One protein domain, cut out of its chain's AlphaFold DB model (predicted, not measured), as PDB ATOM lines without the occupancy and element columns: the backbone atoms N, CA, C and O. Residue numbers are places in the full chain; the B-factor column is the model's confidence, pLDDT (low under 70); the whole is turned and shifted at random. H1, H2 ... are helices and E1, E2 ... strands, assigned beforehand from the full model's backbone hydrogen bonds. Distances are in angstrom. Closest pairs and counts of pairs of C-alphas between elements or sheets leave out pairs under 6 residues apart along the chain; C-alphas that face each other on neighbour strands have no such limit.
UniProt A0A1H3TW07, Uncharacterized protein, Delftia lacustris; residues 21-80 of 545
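This is residues 21 to 80 of the 545 residues of an uncharacterized protein of Delftia lacustris (UniProt A0A1H3TW07). Little regular structure is present: two small two-stranded hairpins, E1 with E2 and E3 with E4, lie apart among loops, with the short helix H1 between them along the chain and H2 near the last residue. The printed part has 60 residues, of which named elements hold only 20, in the order E1 E2 H1 E3 E4 H2, mixed, with both sheets antiparallel. It is only just compact, close to loose, with radius of gyration of the C-alphas 12.2 A, and elongated, spanning 35 by 21 by 16 A.

E1 is residues 34 to 36, from C-alpha 34 at (-25.757, -5.922, 14.464); E2 is residues 39 to 41; H1 is residues 46 to 49; E3 is residues 52 to 54 and E4 is residues 61 to 63, each 7.1 A from first to last C-alpha; H2 is residues 76 to 79, ending at C-alpha 79 at (-32.473, -19.674, 3.090).

In hairpin E1 and E2, N 36 and O 39 are 2.9 A apart. In hairpin E3 and E4, N 53 and O 62 are 2.7 A apart. E1 and E3 are apart. H1 and H2 are too short for O i to N i+4 pairs; each has its one O i to N i+3 pair within range.

The C-alphas of Ser 28 and Gly 59, the farthest apart, are 35.1 A apart. The printed part has no cut. The link E4 to H2 is long. No printed residue is under 70.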
ATOM      1  N   ALA A  21     -27.756   0.000  24.762       87.19
ATOM      2  CA  ALA A  21     -26.343  -0.198  25.091       87.19
ATOM      3  C   ALA A  21     -25.698  -1.306  24.238       87.19
ATOM      4  O   ALA A  21     -26.351  -2.284  23.858       87.19
ATOM      5  N   CYS A  22     -24.416  -1.147  23.905       89.06
ATOM      6  CA  CYS A  22     -23.641  -2.153  23.184       89.06
ATOM      7  C   CYS A  22     -23.213  -3.278  24.130       89.06
ATOM      8  O   CYS A  22     -22.518  -3.019  25.106       89.06
ATOM      9  N   GLY A  23     -23.522  -4.532  23.802       86.00
ATOM     10  CA  GLY A  23     -23.199  -5.693  24.639       86.00
ATOM     11  C   GLY A  23     -21.708  -6.010  24.786       86.00
ATOM     12  O   GLY A  23     -21.361  -6.842  25.608       86.00
ATOM     13  N   ASN A  24     -20.827  -5.364  24.009       88.06
ATOM     14  CA  ASN A  24     -19.373  -5.519  24.149       88.06
ATOM     15  C   ASN A  24     -18.701  -4.383  24.938       88.06
ATOM     16  O   ASN A  24     -17.810  -4.643  25.727       88.06
ATOM     17  N   CYS A  25     -19.085  -3.120  24.712       88.88
ATOM     18  CA  CYS A  25     -18.412  -1.953  25.309       88.88
ATOM     19  C   CYS A  25     -19.308  -1.112  26.226       88.88
ATOM     20  O   CYS A  25     -18.887  -0.050  26.672       88.88
ATOM     21  N   GLY A  26     -20.567  -1.506  26.428       85.56
ATOM     22  CA  GLY A  26     -21.539  -0.813  27.282       85.56
ATOM     23  C   GLY A  26     -22.050   0.534  26.758       85.56
ATOM     24  O   GLY A  26     -23.066   1.023  27.240       85.56
ATOM     25  N   ARG A  27     -21.408   1.136  25.747       87.62
ATOM     26  CA  ARG A  27     -21.769   2.476  25.249       87.62
ATOM     27  C   ARG A  27     -23.193   2.525  24.696       87.62
ATOM     28  O   ARG A  27     -23.620   1.613  23.981       87.62
ATOM     29  N   SER A  28     -23.902   3.617  24.982       87.12
ATOM     30  CA  SER A  28     -25.228   3.897  24.430       87.12
ATOM     31  C   SER A  28     -25.167   4.097  22.914       87.12
ATOM     32  O   SER A  28     -24.264   4.764  22.415       87.12
ATOM     33  N   MET A  29     -26.150   3.567  22.194       84.81
ATOM     34  CA  MET A  29     -26.278   3.690  20.743       84.81
ATOM     35  C   MET A  29     -27.705   4.068  20.355       84.81
ATOM     36  O   MET A  29     -28.667   3.518  20.904       84.81
ATOM     37  N   ASP A  30     -27.833   4.902  19.326       79.94
ATOM     38  CA  ASP A  30     -29.133   5.227  18.727       79.94
ATOM     39  C   ASP A  30     -29.654   4.081  17.841       79.94
ATOM     40  O   ASP A  30     -30.852   3.802  17.797       79.94
ATOM     41  N   LYS A  31     -28.752   3.346  17.174       82.50
ATOM     42  CA  LYS A  31     -29.089   2.168  16.364       82.50
ATOM     43  C   LYS A  31     -28.008   1.096  16.474       82.50
ATOM     44  O   LYS A  31     -26.823   1.372  16.321       82.50
ATOM     45  N   ALA A  32     -28.423  -0.149  16.697       85.12
ATOM     46  CA  ALA A  32     -27.510  -1.288  16.687       85.12
ATOM     47  C   ALA A  32     -27.029  -1.578  15.256       85.12
ATOM     48  O   ALA A  32     -27.848  -1.689  14.340       85.12
ATOM     49  N   HIS A  33     -25.721  -1.760  15.076       84.75
ATOM     50  CA  HIS A  33     -25.147  -2.168  13.792       84.75
ATOM     51  C   HIS A  33     -25.435  -3.651  13.507       84.75
ATOM     52  O   HIS A  33     -25.802  -4.020  12.392       84.75
ATOM     53  N   ARG A  34     -25.348  -4.510  14.533       83.25
ATOM     54  CA  ARG A  34     -25.757  -5.922  14.464       83.25
ATOM     55  C   ARG A  34     -26.467  -6.354  15.740       83.25
ATOM     56  O   ARG A  34     -26.146  -5.885  16.827       83.25
ATOM     57  N   ILE A  35     -27.415  -7.279  15.593       82.94
ATOM     58  CA  ILE A  35     -28.087  -7.969  16.700       82.94
ATOM     59  C   ILE A  35     -27.811  -9.469  16.555       82.94
ATOM     60  O   ILE A  35     -28.085 -10.039  15.495       82.94
ATOM     61  N   HIS A  36     -27.255 -10.092  17.592       78.88
ATOM     62  CA  HIS A  36     -26.889 -11.512  17.630       78.88
ATOM     63  C   HIS A  36     -27.357 -12.125  18.955       78.88
ATOM     64  O   HIS A  36     -26.989 -11.608  20.005       78.88
ATOM     65  N   HIS A  37     -28.205 -13.163  18.903       74.06
ATOM     66  CA  HIS A  37     -28.896 -13.761  20.066       74.06
ATOM     67  C   HIS A  37     -29.461 -12.726  21.056       74.06
ATOM     68  O   HIS A  37     -29.220 -12.778  22.254       74.06
ATOM     69  N   GLY A  38     -30.163 -11.710  20.543       72.44
ATOM     70  CA  GLY A  38     -30.757 -10.646  21.366       72.44
ATOM     71  C   GLY A  38     -29.787  -9.554  21.840       72.44
ATOM     72  O   GLY A  38     -30.239  -8.467  22.195       72.44
ATOM     73  N   VAL A  39     -28.471  -9.768  21.751       81.44
ATOM     74  CA  VAL A  39     -27.445  -8.787  22.135       81.44
ATOM     75  C   VAL A  39     -27.151  -7.827  20.978       81.44
ATOM     76  O   VAL A  39     -26.973  -8.241  19.828       81.44
ATOM     77  N   LYS A  40     -27.114  -6.523  21.273       87.00
ATOM     78  CA  LYS A  40     -26.913  -5.432  20.304       87.00
ATOM     79  C   LYS A  40     -25.452  -4.975  20.298       87.00
ATOM     80  O   LYS A  40     -24.874  -4.791  21.361       87.00
ATOM     81  N   TYR A  41     -24.875  -4.727  19.124       89.38
ATOM     82  CA  TYR A  41     -23.472  -4.314  18.968       89.38
ATOM     83  C   TYR A  41     -23.340  -3.008  18.175       89.38
ATOM     84  O   TYR A  41     -24.062  -2.806  17.191       89.38
ATOM     85  N   CYS A  42     -22.408  -2.141  18.586       90.81
ATOM     86  CA  CYS A  42     -22.083  -0.896  17.885       90.81
ATOM     87  C   CYS A  42     -21.233  -1.158  16.643       90.81
ATOM     88  O   CYS A  42     -20.626  -2.221  16.503       90.81
ATOM     89  N   SER A  43     -21.168  -0.170  15.752       89.44
ATOM     90  CA  SER A  43     -20.316  -0.212  14.560       89.44
ATOM     91  C   SER A  43     -18.844  -0.446  14.901       89.44
ATOM     92  O   SER A  43     -18.175  -1.162  14.171       89.44
ATOM     93  N   ASN A  44     -18.353   0.088  16.025       90.00
ATOM     94  CA  ASN A  44     -16.936  -0.007  16.395       90.00
ATOM     95  C   ASN A  44     -16.568  -1.387  16.954       90.00
ATOM     96  O   ASN A  44     -15.512  -1.923  16.645       90.00
ATOM     97  N   CYS A  45     -17.441  -1.996  17.760       89.62
ATOM     98  CA  CYS A  45     -17.202  -3.337  18.298       89.62
ATOM     99  C   CYS A  45     -17.552  -4.439  17.297       89.62
ATOM    100  O   CYS A  45     -17.097  -5.570  17.448       89.62
ATOM    101  N   TYR A  46     -18.357  -4.134  16.279       89.62
ATOM    102  CA  TYR A  46     -18.799  -5.113  15.297       89.62
ATOM    103  C   TYR A  46     -17.639  -5.831  14.579       89.62
ATOM    104  O   TYR A  46     -17.664  -7.061  14.566       89.62
ATOM    105  N   PRO A  47     -16.605  -5.153  14.041       87.88
ATOM    106  CA  PRO A  47     -15.507  -5.833  13.362       87.88
ATOM    107  C   PRO A  47     -14.698  -6.765  14.265       87.88
ATOM    108  O   PRO A  47     -14.309  -7.839  13.813       87.88
ATOM    109  N   ALA A  48     -14.487  -6.373  15.525       86.81
ATOM    110  CA  ALA A  48     -13.717  -7.141  16.503       86.81
ATOM    111  C   ALA A  48     -14.495  -8.353  17.046       86.81
ATOM    112  O   ALA A  48     -13.938  -9.432  17.232       86.81
ATOM    113  N   VAL A  49     -15.800  -8.195  17.287       87.81
ATOM    114  CA  VAL A  49     -16.666  -9.284  17.770       87.81
ATOM    115  C   VAL A  49     -17.061 -10.233  16.635       87.81
ATOM    116  O   VAL A  49     -17.280 -11.423  16.878       87.81
ATOM    117  N   PHE A  50     -17.137  -9.732  15.397       88.69
ATOM    118  CA  PHE A  50     -17.509 -10.497  14.210       88.69
ATOM    119  C   PHE A  50     -16.407 -10.459  13.132       88.69
ATOM    120  O   PHE A  50     -16.574  -9.774  12.107       88.69
ATOM    121  N   PRO A  51     -15.284 -11.175  13.341       87.50
ATOM    122  CA  PRO A  51     -14.218 -11.268  12.351       87.50
ATOM    123  C   PRO A  51     -14.700 -11.941  11.052       87.50
ATOM    124  O   PRO A  51     -15.644 -12.744  11.075       87.50
ATOM    125  N   PRO A  52     -14.084 -11.610   9.903       86.94
ATOM    126  CA  PRO A  52     -14.329 -12.319   8.652       86.94
ATOM    127  C   PRO A  52     -13.852 -13.776   8.760       86.94
ATOM    128  O   PRO A  52     -12.779 -14.056   9.285       86.94
ATOM    129  N   ARG A  53     -14.676 -14.703   8.278       86.69
ATOM    130  CA  ARG A  53     -14.449 -16.150   8.194       86.69
ATOM    131  C   ARG A  53     -15.097 -16.688   6.919       86.69
ATOM    132  O   ARG A  53     -16.033 -16.085   6.400       86.69
ATOM    133  N   THR A  54     -14.651 -17.832   6.430       86.81
ATOM    134  CA  THR A  54     -15.249 -18.485   5.254       86.81
ATOM    135  C   THR A  54     -16.611 -19.092   5.600       86.81
ATOM    136  O   THR A  54     -16.767 -19.714   6.653       86.81
ATOM    137  N   CYS A  55     -17.621 -18.897   4.751       84.88
ATOM    138  CA  CYS A  55     -18.937 -19.500   4.935       84.88
ATOM    139  C   CYS A  55     -18.885 -21.012   4.683       84.88
ATOM    140  O   CYS A  55     -18.535 -21.430   3.585       84.88
ATOM    141  N   GLN A  56     -19.326 -21.827   5.641       85.62
ATOM    142  CA  GLN A  56     -19.343 -23.293   5.505       85.62
ATOM    143  C   GLN A  56     -20.368 -23.821   4.482       85.62
ATOM    144  O   GLN A  56     -20.281 -24.975   4.092       85.62
ATOM    145  N   ILE A  57     -21.334 -22.996   4.054       83.81
ATOM    146  CA  ILE A  57     -22.380 -23.397   3.094       83.81
ATOM    147  C   ILE A  57     -22.058 -22.927   1.670       83.81
ATOM    148  O   ILE A  57     -22.237 -23.679   0.724       83.81
ATOM    149  N   CYS A  58     -21.603 -21.679   1.503       84.50
ATOM    150  CA  CYS A  58     -21.414 -21.076   0.177       84.50
ATOM    151  C   CYS A  58     -19.966 -20.684  -0.151       84.50
ATOM    152  O   CYS A  58     -19.738 -20.094  -1.197       84.50
ATOM    153  N   GLY A  59     -19.002 -20.913   0.745       82.75
ATOM    154  CA  GLY A  59     -17.585 -20.586   0.525       82.75
ATOM    155  C   GLY A  59     -17.228 -19.090   0.537       82.75
ATOM    156  O   GLY A  59     -16.063 -18.746   0.684       82.75
ATOM    157  N   GLU A  60     -18.202 -18.177   0.444       87.62
ATOM    158  CA  GLU A  60     -17.953 -16.726   0.475       87.62
ATOM    159  C   GLU A  60     -17.475 -16.222   1.851       87.62
ATOM    160  O   GLU A  60     -17.797 -16.791   2.900       87.62
ATOM    161  N   THR A  61     -16.769 -15.086   1.879       84.19
ATOM    162  CA  THR A  61     -16.377 -14.415   3.126       84.19
ATOM    163  C   THR A  61     -17.602 -13.900   3.891       84.19
ATOM    164  O   THR A  61     -18.380 -13.075   3.410       84.19
ATOM    165  N   ALA A  62     -17.761 -14.341   5.136       81.88
ATOM    166  CA  ALA A  62     -18.841 -13.966   6.037       81.88
ATOM    167  C   ALA A  62     -18.303 -13.509   7.398       81.88
ATOM    168  O   ALA A  62     -17.291 -13.991   7.882       81.88
ATOM    169  N   ARG A  63     -19.006 -12.601   8.081       83.81
ATOM    170  CA  ARG A  63     -18.655 -12.216   9.460       83.81
ATOM    171  C   ARG A  63     -19.428 -13.065  10.469       83.81
ATOM    172  O   ARG A  63     -20.657 -12.928  10.566       83.81
ATOM    173  N   ALA A  64     -18.724 -13.887  11.241       83.44
ATOM    174  CA  ALA A  64     -19.280 -14.753  12.287       83.44
ATOM    175  C   ALA A  64     -18.791 -14.305  13.667       83.44
ATOM    176  O   ALA A  64     -17.753 -13.663  13.762       83.44
ATOM    177  N   HIS A  65     -19.547 -14.598  14.729       85.12
ATOM    178  CA  HIS A  65     -19.115 -14.255  16.087       85.12
ATOM    179  C   HIS A  65     -17.771 -14.935  16.391       85.12
ATOM    180  O   HIS A  65     -17.577 -16.086  16.004       85.12
ATOM    181  N   LYS A  66     -16.851 -14.259  17.087       83.06
ATOM    182  CA  LYS A  66     -15.495 -14.781  17.359       83.06
ATOM    183  C   LYS A  66     -15.478 -16.167  18.032       83.06
ATOM    184  O   LYS A  66     -14.573 -16.954  17.778       83.06
ATOM    185  N   HIS A  67     -16.518 -16.487  18.806       81.44
ATOM    186  CA  HIS A  67     -16.709 -17.787  19.469       81.44
ATOM    187  C   HIS A  67     -17.684 -18.736  18.746       81.44
ATOM    188  O   HIS A  67     -18.087 -19.743  19.314       81.44
ATOM    189  N   ALA A  68     -18.124 -18.417  17.525       77.44
ATOM    190  CA  ALA A  68     -19.004 -19.308  16.772       77.44
ATOM    191  C   ALA A  68     -18.229 -20.539  16.276       77.44
ATOM    192  O   ALA A  68     -17.166 -20.396  15.664       77.44
ATOM    193  N   THR A  69     -18.790 -21.725  16.511       72.56
ATOM    194  CA  THR A  69     -18.296 -23.021  16.014       72.56
ATOM    195  C   THR A  69     -18.588 -23.230  14.527       72.56
ATOM    196  O   THR A  69     -17.832 -23.915  13.847       72.56
ATOM    197  N   SER A  70     -19.628 -22.584  13.992       73.88
ATOM    198  CA  SER A  70     -19.950 -22.562  12.562       73.88
ATOM    199  C   SER A  70     -20.008 -21.129  12.024       73.88
ATOM    200  O   SER A  70     -20.631 -20.231  12.601       73.88
ATOM    201  N   SER A  71     -19.338 -20.882  10.897       79.81
ATOM    202  CA  SER A  71     -19.399 -19.611  10.172       79.81
ATOM    203  C   SER A  71     -20.350 -19.748   8.991       79.81
ATOM    204  O   SER A  71     -19.957 -20.155   7.907       79.81
ATOM    205  N   VAL A  72     -21.621 -19.395   9.188       80.44
ATOM    206  CA  VAL A  72     -22.626 -19.360   8.113       80.44
ATOM    207  C   VAL A  72     -22.979 -17.912   7.780       80.44
ATOM    208  O   VAL A  72     -23.248 -17.096   8.668       80.44
ATOM    209  N   CYS A  73     -22.985 -17.563   6.491       80.12
ATOM    210  CA  CYS A  73     -23.308 -16.211   6.049       80.12
ATOM    211  C   CYS A  73     -24.792 -15.882   6.278       80.12
ATOM    212  O   CYS A  73     -25.664 -16.750   6.339       80.12
ATOM    213  N   GLY A  74     -25.112 -14.589   6.384       75.56
ATOM    214  CA  GLY A  74     -26.479 -14.145   6.664       75.56
ATOM    215  C   GLY A  74     -27.506 -14.505   5.584       75.56
ATOM    216  O   GLY A  74     -28.694 -14.500   5.907       75.56
ATOM    217  N   LYS A  75     -27.069 -14.783   4.345       80.94
ATOM    218  CA  LYS A  75     -27.919 -15.260   3.240       80.94
ATOM    219  C   LYS A  75     -28.265 -16.739   3.443       80.94
ATOM    220  O   LYS A  75     -29.440 -17.052   3.604       80.94
ATOM    221  N   CYS A  76     -27.258 -17.605   3.572       82.38
ATOM    222  CA  CYS A  76     -27.444 -19.041   3.804       82.38
ATOM    223  C   CYS A  76     -28.203 -19.316   5.110       82.38
ATOM    224  O   CYS A  76     -29.161 -20.076   5.121       82.38
ATOM    225  N   ALA A  77     -27.902 -18.583   6.188       79.62
ATOM    226  CA  ALA A  77     -28.627 -18.710   7.456       79.62
ATOM    227  C   ALA A  77     -30.111 -18.294   7.378       79.62
ATOM    228  O   ALA A  77     -30.841 -18.457   8.359       79.62
ATOM    229  N   ARG A  78     -30.558 -17.661   6.284       83.19
ATOM    230  CA  ARG A  78     -31.961 -17.288   6.038       83.19
ATOM    231  C   ARG A  78     -32.670 -18.213   5.060       83.19
ATOM    232  O   ARG A  78     -33.894 -18.225   5.088       83.19
ATOM    233  N   GLN A  79     -31.934 -18.946   4.234       82.00
ATOM    234  CA  GLN A  79     -32.473 -19.674   3.090       82.00
ATOM    235  C   GLN A  79     -33.536 -20.695   3.506       82.00
ATOM    236  O   GLN A  79     -34.641 -20.637   2.978       82.00
ATOM    237  N   ASP A  80     -33.266 -21.471   4.560       83.38
ATOM    238  CA  ASP A  80     -34.148 -22.559   5.017       83.38
ATOM    239  C   ASP A  80     -35.007 -22.198   6.236       83.38
ATOM    240  O   ASP A  80     -35.546 -23.054   6.938       83.38
TER     241      ASP A  80